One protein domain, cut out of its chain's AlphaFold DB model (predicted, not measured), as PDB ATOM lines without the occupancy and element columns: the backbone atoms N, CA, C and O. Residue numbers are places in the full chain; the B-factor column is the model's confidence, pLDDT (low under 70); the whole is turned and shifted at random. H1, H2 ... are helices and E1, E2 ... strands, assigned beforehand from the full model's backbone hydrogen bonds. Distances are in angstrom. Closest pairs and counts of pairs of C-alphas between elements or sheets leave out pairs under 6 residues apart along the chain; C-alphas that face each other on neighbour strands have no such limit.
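What this domain is: This is residues 2 to 73 of the 380 residues of an uncharacterized protein of Candidatus Bathyarchaeota archaeon (UniProt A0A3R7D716). Four helices, H2 to H5, make a small cluster with H4 nearest its middle; at one end of the long axis a hairpin of two short strands, E1 and E2, reaches outward, and the short helix H1 sits away from it beyond the start of H2. The printed part has 72 residues, with five named helices and two named strands in the order H1 H2 H3 E1 E2 H4 H5; the two strands are antiparallel. The class is mostly helix. The whole is compact, radius of gyration of the C-alphas 12.5 A, spanning 38 by 26 by 19 A.

How they stand to each other: Start at H1, residues 4 to 7, which meets H2, residues 10 to 18, only through their link. H2 touches H4, residues 51 to 59, at a steep tilt of 46 degrees, closest at the C-alphas of Leu 17 and Ile 55, 6.4 A. Next, H3, residues 22 to 32, touches H4 at a shallow tilt of 24 degrees, the same way, closest at C-alphas Val 22 and Lys 51, 5.7 A. H3 also touches H5, residues 65 to 73, opposite ways at 31 degrees, a shallow tilt; C-alphas Leu 28 and Asp 67 are closest, 6.6 A. In the hairpin of E1, residues 37 to 39, and E2, residues 45 to 47, look for N 38 and O 46, 2.9 A apart. H4 and H5 are apart. Every O i to N i+4 pair is within hydrogen-bond range in H2, H3, H4 and H5; H1 is too short for one.

Where its parts are: Find C-alpha 4 at (59.758, 10.692, -9.677), where H1 begins. H2 spans 12.1 A, H3 15.4 A, H4 12.1 A and H5 11.9 A, ending at C-alpha 73, (36.225, 9.461, -5.547).

The domain as a whole: The C-alphas of Arg 42 and Gly 73, 40.0 A, are farthest apart. The printed part has no cut, and its links are tight. Residues 2 to 10 have pLDDT under 70.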
ATOM      1  N   SER A   2      61.501   7.099 -14.075       25.83
ATOM      2  CA  SER A   2      61.409   7.660 -12.739       25.83
ATOM      3  C   SER A   2      60.721   6.926 -11.593       25.83
ATOM      4  O   SER A   2      59.568   6.519 -11.634       25.83
ATOM      5  N   ILE A   3      61.496   6.911 -10.510       31.70
ATOM      6  CA  ILE A   3      61.082   7.053  -9.120       31.70
ATOM      7  C   ILE A   3      60.362   8.405  -8.884       31.70
ATOM      8  O   ILE A   3      59.625   8.499  -7.915       31.70
ATOM      9  N   SER A   4      60.473   9.402  -9.781       37.31
ATOM     10  CA  SER A   4      59.758  10.692  -9.677       37.31
ATOM     11  C   SER A   4      58.244  10.543  -9.550       37.31
ATOM     12  O   SER A   4      57.695  11.189  -8.684       37.31
ATOM     13  N   ASP A   5      57.545   9.678 -10.290       42.22
ATOM     14  CA  ASP A   5      56.072   9.620 -10.143       42.22
ATOM     15  C   ASP A   5      55.624   8.923  -8.848       42.22
ATOM     16  O   ASP A   5      54.545   9.191  -8.336       42.22
ATOM     17  N   LYS A   6      56.465   8.041  -8.293       40.44
ATOM     18  CA  LYS A   6      56.149   7.282  -7.071       40.44
ATOM     19  C   LYS A   6      56.270   8.123  -5.793       40.44
ATOM     20  O   LYS A   6      55.819   7.665  -4.749       40.44
ATOM     21  N   LEU A   7      56.951   9.274  -5.870       41.16
ATOM     22  CA  LEU A   7      57.449  10.075  -4.741       41.16
ATOM     23  C   LEU A   7      57.557  11.591  -5.051       41.16
ATOM     24  O   LEU A   7      58.274  12.287  -4.344       41.16
ATOM     25  N   ALA A   8      56.866  12.127  -6.065       47.31
ATOM     26  CA  ALA A   8      56.838  13.578  -6.353       47.31
ATOM     27  C   ALA A   8      55.872  14.375  -5.457       47.31
ATOM     28  O   ALA A   8      55.437  15.454  -5.825       47.31
ATOM     29  N   ASP A   9      55.489  13.829  -4.309       63.28
ATOM     30  CA  ASP A   9      55.848  14.453  -3.038       63.28
ATOM     31  C   ASP A   9      55.294  13.568  -1.924       63.28
ATOM     32  O   ASP A   9      54.119  13.178  -1.926       63.28
ATOM     33  N   TYR A  10      56.139  13.246  -0.943       67.38
ATOM     34  CA  TYR A  10      55.665  12.749   0.356       67.38
ATOM     35  C   TYR A  10      54.506  13.635   0.849       67.38
ATOM     36  O   TYR A  10      53.497  13.132   1.340       67.38
ATOM     37  N   GLU A  11      54.622  14.942   0.605       75.38
ATOM     38  CA  GLU A  11      53.620  15.968   0.880       75.38
ATOM     39  C   GLU A  11      52.366  15.845   0.007       75.38
ATOM     40  O   GLU A  11      51.272  15.833   0.558       75.38
ATOM     41  N   ALA A  12      52.470  15.643  -1.312       80.44
ATOM     42  CA  ALA A  12      51.297  15.451  -2.175       80.44
ATOM     43  C   ALA A  12      50.505  14.185  -1.803       80.44
ATOM     44  O   ALA A  12      49.272  14.185  -1.773       80.44
ATOM     45  N   THR A  13      51.205  13.098  -1.468       84.12
ATOM     46  CA  THR A  13      50.561  11.858  -1.004       84.12
ATOM     47  C   THR A  13      49.896  12.065   0.354       84.12
ATOM     48  O   THR A  13      48.768  11.615   0.571       84.12
ATOM     49  N   ARG A  14      50.572  12.777   1.262       88.25
ATOM     50  CA  ARG A  14      50.034  13.154   2.569       88.25
ATOM     51  C   ARG A  14      48.788  14.029   2.429       88.25
ATOM     52  O   ARG A  14      47.780  13.705   3.047       88.25
ATOM     53  N   GLU A  15      48.809  15.037   1.558       90.19
ATOM     54  CA  GLU A  15      47.677  15.930   1.280       90.19
ATOM     55  C   GLU A  15      46.449  15.130   0.813       90.19
ATOM     56  O   GLU A  15      45.335  15.329   1.298       90.19
ATOM     57  N   LEU A  16      46.636  14.166  -0.095       90.75
ATOM     58  CA  LEU A  16      45.552  13.290  -0.547       90.75
ATOM     59  C   LEU A  16      45.006  12.405   0.582       90.75
ATOM     60  O   LEU A  16      43.791  12.239   0.705       90.75
ATOM     61  N   LEU A  17      45.879  11.843   1.419       92.25
ATOM     62  CA  LEU A  17      45.471  11.029   2.567       92.25
ATOM     63  C   LEU A  17      44.763  11.862   3.645       92.25
ATOM     64  O   LEU A  17      43.829  11.376   4.285       92.25
ATOM     65  N   GLU A  18      45.134  13.130   3.816       93.31
ATOM     66  CA  GLU A  18      44.466  14.057   4.728       93.31
ATOM     67  C   GLU A  18      43.013  14.337   4.328       93.31
ATOM     68  O   GLU A  18      42.166  14.528   5.203       93.31
ATOM     69  N   ARG A  19      42.668  14.243   3.037       93.56
ATOM     70  CA  ARG A  19      41.275  14.346   2.558       93.56
ATOM     71  C   ARG A  19      40.415  13.117   2.905       93.56
ATOM     72  O   ARG A  19      39.204  13.127   2.662       93.56
ATOM     73  N   LEU A  20      41.002  12.044   3.446       93.50
ATOM     74  CA  LEU A  20      40.278  10.858   3.912       93.50
ATOM     75  C   LEU A  20      39.947  10.928   5.409       93.50
ATOM     76  O   LEU A  20      40.659  11.506   6.230       93.50
ATOM     77  N   THR A  21      38.849  10.283   5.790       94.19
ATOM     78  CA  THR A  21      38.488  10.043   7.193       94.19
ATOM     79  C   THR A  21      39.330   8.913   7.788       94.19
ATOM     80  O   THR A  21      39.817   8.038   7.074       94.19
ATOM     81  N   VAL A  22      39.431   8.841   9.120       93.50
ATOM     82  CA  VAL A  22      40.120   7.727   9.810       93.50
ATOM     83  C   VAL A  22      39.558   6.364   9.389       93.50
ATOM     84  O   VAL A  22      40.304   5.401   9.224       93.50
ATOM     85  N   LYS A  23      38.241   6.274   9.175       94.00
ATOM     86  CA  LYS A  23      37.580   5.046   8.718       94.00
ATOM     87  C   LYS A  23      38.021   4.648   7.308       94.00
ATOM     88  O   LYS A  23      38.293   3.473   7.070       94.00
ATOM     89  N   GLU A  24      38.113   5.608   6.393       93.88
ATOM     90  CA  GLU A  24      38.583   5.381   5.021       93.88
ATOM     91  C   GLU A  24      40.080   5.049   4.988       93.88
ATOM     92  O   GLU A  24      40.477   4.145   4.262       93.88
ATOM     93  N   LEU A  25      40.905   5.679   5.831       94.38
ATOM     94  CA  LEU A  25      42.326   5.339   5.973       94.38
ATOM     95  C   LEU A  25      42.522   3.906   6.488       94.38
ATOM     96  O   LEU A  25      43.319   3.147   5.940       94.38
ATOM     97  N   LYS A  26      41.732   3.486   7.485       93.50
ATOM     98  CA  LYS A  26      41.697   2.086   7.942       93.50
ATOM     99  C   LYS A  26      41.261   1.137   6.830       93.50
ATOM    100  O   LYS A  26      41.836   0.061   6.678       93.50
ATOM    101  N   GLN A  27      40.280   1.538   6.024       94.00
ATOM    102  CA  GLN A  27      39.843   0.763   4.868       94.00
ATOM    103  C   GLN A  27      40.943   0.658   3.798       94.00
ATOM    104  O   GLN A  27      41.130  -0.422   3.236       94.00
ATOM    105  N   LEU A  28      41.682   1.738   3.532       92.88
ATOM    106  CA  LEU A  28      42.820   1.749   2.612       92.88
ATOM    107  C   LEU A  28      43.911   0.786   3.087       92.88
ATOM    108  O   LEU A  28      44.349  -0.069   2.313       92.88
ATOM    109  N   ALA A  29      44.275   0.866   4.371       90.69
ATOM    110  CA  ALA A  29      45.238  -0.030   5.000       90.69
ATOM    111  C   ALA A  29      44.804  -1.499   4.870       90.69
ATOM    112  O   ALA A  29      45.568  -2.340   4.398       90.69
ATOM    113  N   GLN A  30      43.539  -1.796   5.182       91.88
ATOM    114  CA  GLN A  30      42.983  -3.145   5.095       91.88
ATOM    115  C   GLN A  30      43.011  -3.705   3.665       91.88
ATOM    116  O   GLN A  30      43.407  -4.852   3.466       91.88
ATOM    117  N   ARG A  31      42.620  -2.908   2.659       89.50
ATOM    118  CA  ARG A  31      42.654  -3.315   1.238       89.50
ATOM    119  C   ARG A  31      44.068  -3.647   0.761       89.50
ATOM    120  O   ARG A  31      44.235  -4.506  -0.103       89.50
ATOM    121  N   ASN A  32      45.061  -2.990   1.352       88.19
ATOM    122  CA  ASN A  32      46.466  -3.118   0.989       88.19
ATOM    123  C   ASN A  32      47.254  -4.070   1.902       88.19
ATOM    124  O   ASN A  32      48.434  -4.298   1.657       88.19
ATOM    125  N   GLY A  33      46.607  -4.680   2.902       86.25
ATOM    126  CA  GLY A  33      47.260  -5.600   3.836       86.25
ATOM    127  C   GLY A  33      48.276  -4.916   4.755       86.25
ATOM    128  O   GLY A  33      49.249  -5.548   5.158       86.25
ATOM    129  N   ILE A  34      48.069  -3.633   5.054       88.38
ATOM    130  CA  ILE A  34      48.931  -2.829   5.921       88.38
ATOM    131  C   ILE A  34      48.414  -2.938   7.355       88.38
ATOM    132  O   ILE A  34      47.240  -2.677   7.631       88.38
ATOM    133  N   ILE A  35      49.299  -3.335   8.268       90.00
ATOM    134  CA  ILE A  35      48.988  -3.459   9.690       90.00
ATOM    135  C   ILE A  35      49.186  -2.089  10.338       90.00
ATOM    136  O   ILE A  35      50.279  -1.535  10.312       90.00
ATOM    137  N   LEU A  36      48.124  -1.542  10.930       89.31
ATOM    138  CA  LEU A  36      48.145  -0.244  11.610       89.31
ATOM    139  C   LEU A  36      48.653  -0.386  13.047       89.31
ATOM    140  O   LEU A  36      47.926  -0.125  14.005       89.31
ATOM    141  N   GLN A  37      49.887  -0.852  13.194       88.62
ATOM    142  CA  GLN A  37      50.546  -1.027  14.481       88.62
ATOM    143  C   GLN A  37      51.931  -0.392  14.451       88.62
ATOM    144  O   GLN A  37      52.570  -0.322  13.402       88.62
ATOM    145  N   LYS A  38      52.383   0.073  15.613       81.88
ATOM    146  CA  LYS A  38      53.711   0.650  15.809       81.88
ATOM    147  C   LYS A  38      54.290   0.133  17.119       81.88
ATOM    148  O   LYS A  38      53.568   0.027  18.108       81.88
ATOM    149  N   GLU A  39      55.571  -0.194  17.096       81.69
ATOM    150  CA  GLU A  39      56.343  -0.558  18.281       81.69
ATOM    151  C   GLU A  39      56.795   0.725  18.996       81.69
ATOM    152  O   GLU A  39      57.251   1.672  18.344       81.69
ATOM    153  N   ASP A  40      56.591   0.800  20.310       78.88
ATOM    154  CA  ASP A  40      57.114   1.890  21.134       78.88
ATOM    155  C   ASP A  40      58.599   1.669  21.488       78.88
ATOM    156  O   ASP A  40      59.189   0.634  21.185       78.88
ATOM    157  N   SER A  41      59.235   2.649  22.137       76.19
ATOM    158  CA  SER A  41      60.645   2.552  22.552       76.19
ATOM    159  C   SER A  41      60.919   1.458  23.592       76.19
ATOM    160  O   SER A  41      62.078   1.174  23.881       76.19
ATOM    161  N   ARG A  42      59.869   0.849  24.156       76.81
ATOM    162  CA  ARG A  42      59.926  -0.236  25.138       76.81
ATOM    163  C   ARG A  42      59.614  -1.603  24.512       76.81
ATOM    164  O   ARG A  42      59.565  -2.589  25.238       76.81
ATOM    165  N   GLY A  43      59.412  -1.674  23.193       75.69
ATOM    166  CA  GLY A  43      59.116  -2.913  22.470       75.69
ATOM    167  C   GLY A  43      57.643  -3.335  22.494       75.69
ATOM    168  O   GLY A  43      57.303  -4.416  22.009       75.69
ATOM    169  N   ASN A  44      56.739  -2.514  23.037       82.38
ATOM    170  CA  ASN A  44      55.313  -2.829  23.049       82.38
ATOM    171  C   ASN A  44      54.668  -2.439  21.722       82.38
ATOM    172  O   ASN A  44      54.816  -1.320  21.223       82.38
ATOM    173  N   ILE A  45      53.871  -3.351  21.174       84.38
ATOM    174  CA  ILE A  45      53.120  -3.113  19.944       84.38
ATOM    175  C   ILE A  45      51.793  -2.440  20.294       84.38
ATOM    176  O   ILE A  45      50.922  -3.042  20.924       84.38
ATOM    177  N   ARG A  46      51.598  -1.203  19.824       86.12
ATOM    178  CA  ARG A  46      50.329  -0.476  19.957       86.12
ATOM    179  C   ARG A  46      49.627  -0.312  18.613       86.12
ATOM    180  O   ARG A  46      50.257  -0.061  17.587       86.12
ATOM    181  N   THR A  47      48.301  -0.413  18.620       89.00
ATOM    182  CA  THR A  47      47.474  -0.125  17.438       89.00
ATOM    183  C   THR A  47      47.347   1.383  17.242       89.00
ATOM    184  O   THR A  47      46.970   2.096  18.172       89.00
ATOM    185  N   LEU A  48      47.605   1.860  16.025       87.38
ATOM    186  CA  LEU A  48      47.488   3.273  15.676       87.38
ATOM    187  C   LEU A  48      46.019   3.705  15.661       87.38
ATOM    188  O   LEU A  48      45.168   3.101  14.996       87.38
ATOM    189  N   LYS A  49      45.721   4.770  16.410       86.56
ATOM    190  CA  LYS A  49      44.369   5.347  16.510       86.56
ATOM    191  C   LYS A  49      44.287   6.732  15.881       86.56
ATOM    192  O   LYS A  49      43.240   7.070  15.329       86.56
ATOM    193  N   GLN A  50      45.364   7.510  15.959       90.75
ATOM    194  CA  GLN A  50      45.384   8.888  15.491       90.75
ATOM    195  C   GLN A  50      45.504   8.960  13.968       90.75
ATOM    196  O   GLN A  50      46.194   8.158  13.341       90.75
ATOM    197  N   LYS A  51      44.817   9.940  13.371       92.50
ATOM    198  CA  LYS A  51      44.793  10.131  11.917       92.50
ATOM    199  C   LYS A  51      46.196  10.387  11.364       92.50
ATOM    200  O   LYS A  51      46.574   9.725  10.407       92.50
ATOM    201  N   SER A  52      46.948  11.293  11.987       91.31
ATOM    202  CA  SER A  52      48.328  11.627  11.617       91.31
ATOM    203  C   SER A  52      49.226  10.393  11.625       91.31
ATOM    204  O   SER A  52      49.807  10.072  10.599       91.31
ATOM    205  N   GLU A  53      49.235   9.625  12.719       90.25
ATOM    206  CA  GLU A  53      50.050   8.409  12.821       90.25
ATOM    207  C   GLU A  53      49.698   7.369  11.743       90.25
ATOM    208  O   GLU A  53      50.581   6.713  11.189       90.25
ATOM    209  N   ILE A  54      48.405   7.204  11.437       91.06
ATOM    210  CA  ILE A  54      47.945   6.300  10.375       91.06
ATOM    211  C   ILE A  54      48.413   6.800   9.005       91.06
ATOM    212  O   ILE A  54      48.831   5.987   8.184       91.06
ATOM    213  N   ILE A  55      48.338   8.110   8.751       90.75
ATOM    214  CA  ILE A  55      48.819   8.717   7.507       90.75
ATOM    215  C   ILE A  55      50.324   8.513   7.384       90.75
ATOM    216  O   ILE A  55      50.754   7.978   6.371       90.75
ATOM    217  N   ASP A  56      51.105   8.837   8.411       88.12
ATOM    218  CA  ASP A  56      52.563   8.689   8.393       88.12
ATOM    219  C   ASP A  56      52.968   7.239   8.087       88.12
ATOM    220  O   ASP A  56      53.841   6.984   7.254       88.12
ATOM    221  N   LEU A  57      52.274   6.267   8.693       88.12
ATOM    222  CA  LEU A  57      52.495   4.851   8.409       88.12
ATOM    223  C   LEU A  57      52.069   4.464   6.985       88.12
ATOM    224  O   LEU A  57      52.758   3.674   6.340       88.12
ATOM    225  N   LEU A  58      50.953   4.996   6.478       88.69
ATOM    226  CA  LEU A  58      50.494   4.741   5.111       88.69
ATOM    227  C   LEU A  58      51.428   5.355   4.066       88.69
ATOM    228  O   LEU A  58      51.713   4.682   3.085       88.69
ATOM    229  N   VAL A  59      51.939   6.569   4.283       88.06
ATOM    230  CA  VAL A  59      52.920   7.207   3.392       88.06
ATOM    231  C   VAL A  59      54.235   6.418   3.391       88.06
ATOM    232  O   VAL A  59      54.822   6.198   2.334       88.06
ATOM    233  N   ALA A  60      54.661   5.905   4.552       81.94
ATOM    234  CA  ALA A  60      55.821   5.019   4.653       81.94
ATOM    235  C   ALA A  60      55.588   3.614   4.050       81.94
ATOM    236  O   ALA A  60      56.535   2.838   3.893       81.94
ATOM    237  N   SER A  61      54.341   3.265   3.718       81.25
ATOM    238  CA  SER A  61      53.945   1.948   3.215       81.25
ATOM    239  C   SER A  61      53.644   1.959   1.711       81.25
ATOM    240  O   SER A  61      53.152   2.929   1.150       81.25
ATOM    241  N   GLU A  62      53.850   0.824   1.035       78.88
ATOM    242  CA  GLU A  62      53.406   0.651  -0.357       78.88
ATOM    243  C   GLU A  62      51.905   0.303  -0.407       78.88
ATOM    244  O   GLU A  62      51.539  -0.874  -0.330       78.88
ATOM    245  N   PHE A  63      51.027   1.297  -0.579       84.38
ATOM    246  CA  PHE A  63      49.619   1.069  -0.936       84.38
ATOM    247  C   PHE A  63      49.358   1.350  -2.421       84.38
ATOM    248  O   PHE A  63      50.142   1.990  -3.119       84.38
ATOM    249  N   ARG A  64      48.248   0.827  -2.943       85.31
ATOM    250  CA  ARG A  64      47.828   1.052  -4.328       85.31
ATOM    251  C   ARG A  64      47.150   2.408  -4.461       85.31
ATOM    252  O   ARG A  64      46.080   2.618  -3.892       85.31
ATOM    253  N   GLU A  65      47.702   3.267  -5.307       85.50
ATOM    254  CA  GLU A  65      47.101   4.558  -5.670       85.50
ATOM    255  C   GLU A  65      45.655   4.407  -6.156       85.50
ATOM    256  O   GLU A  65      44.795   5.193  -5.779       85.50
ATOM    257  N   SER A  66      45.340   3.346  -6.910       85.12
ATOM    258  CA  SER A  66      43.973   3.080  -7.374       85.12
ATOM    259  C   SER A  66      42.957   2.973  -6.233       85.12
ATOM    260  O   SER A  66      41.822   3.411  -6.390       85.12
ATOM    261  N   ASP A  67      43.356   2.401  -5.091       87.81
ATOM    262  CA  ASP A  67      42.473   2.251  -3.933       87.81
ATOM    263  C   ASP A  67      42.271   3.597  -3.222       87.81
ATOM    264  O   ASP A  67      41.169   3.881  -2.755       87.81
ATOM    265  N   LEU A  68      43.312   4.438  -3.175       90.31
ATOM    266  CA  LEU A  68      43.226   5.810  -2.668       90.31
ATOM    267  C   LEU A  68      42.304   6.663  -3.549       90.31
ATOM    268  O   LEU A  68      41.378   7.289  -3.039       90.31
ATOM    269  N   ILE A  69      42.498   6.631  -4.869       89.56
ATOM    270  CA  ILE A  69      41.665   7.344  -5.848       89.56
ATOM    271  C   ILE A  69      40.200   6.888  -5.771       89.56
ATOM    272  O   ILE A  69      39.291   7.715  -5.846       89.56
ATOM    273  N   GLU A  70      39.942   5.594  -5.564       89.31
ATOM    274  CA  GLU A  70      38.582   5.071  -5.383       89.31
ATOM    275  C   GLU A  70      37.924   5.571  -4.085       89.31
ATOM    276  O   GLU A  70      36.729   5.872  -4.086       89.31
ATOM    277  N   LEU A  71      38.688   5.672  -2.990       90.44
ATOM    278  CA  LEU A  71      38.197   6.191  -1.706       90.44
ATOM    279  C   LEU A  71      37.964   7.704  -1.735       90.44
ATOM    280  O   LEU A  71      36.970   8.172  -1.184       90.44
ATOM    281  N   LEU A  72      38.840   8.462  -2.399       89.69
ATOM    282  CA  LEU A  72      38.652   9.896  -2.628       89.69
ATOM    283  C   LEU A  72      37.434  10.157  -3.520       89.69
ATOM    284  O   LEU A  72      36.637  11.065  -3.264       89.69
ATOM    285  N   GLY A  73      37.280   9.334  -4.558       89.06
ATOM    286  CA  GLY A  73      36.225   9.461  -5.547       89.06
ATOM    287  C   GLY A  73      36.339  10.743  -6.371       89.06
ATOM    288  O   GLY A  73      37.246  11.555  -6.206       89.06
TER     289      GLY A  73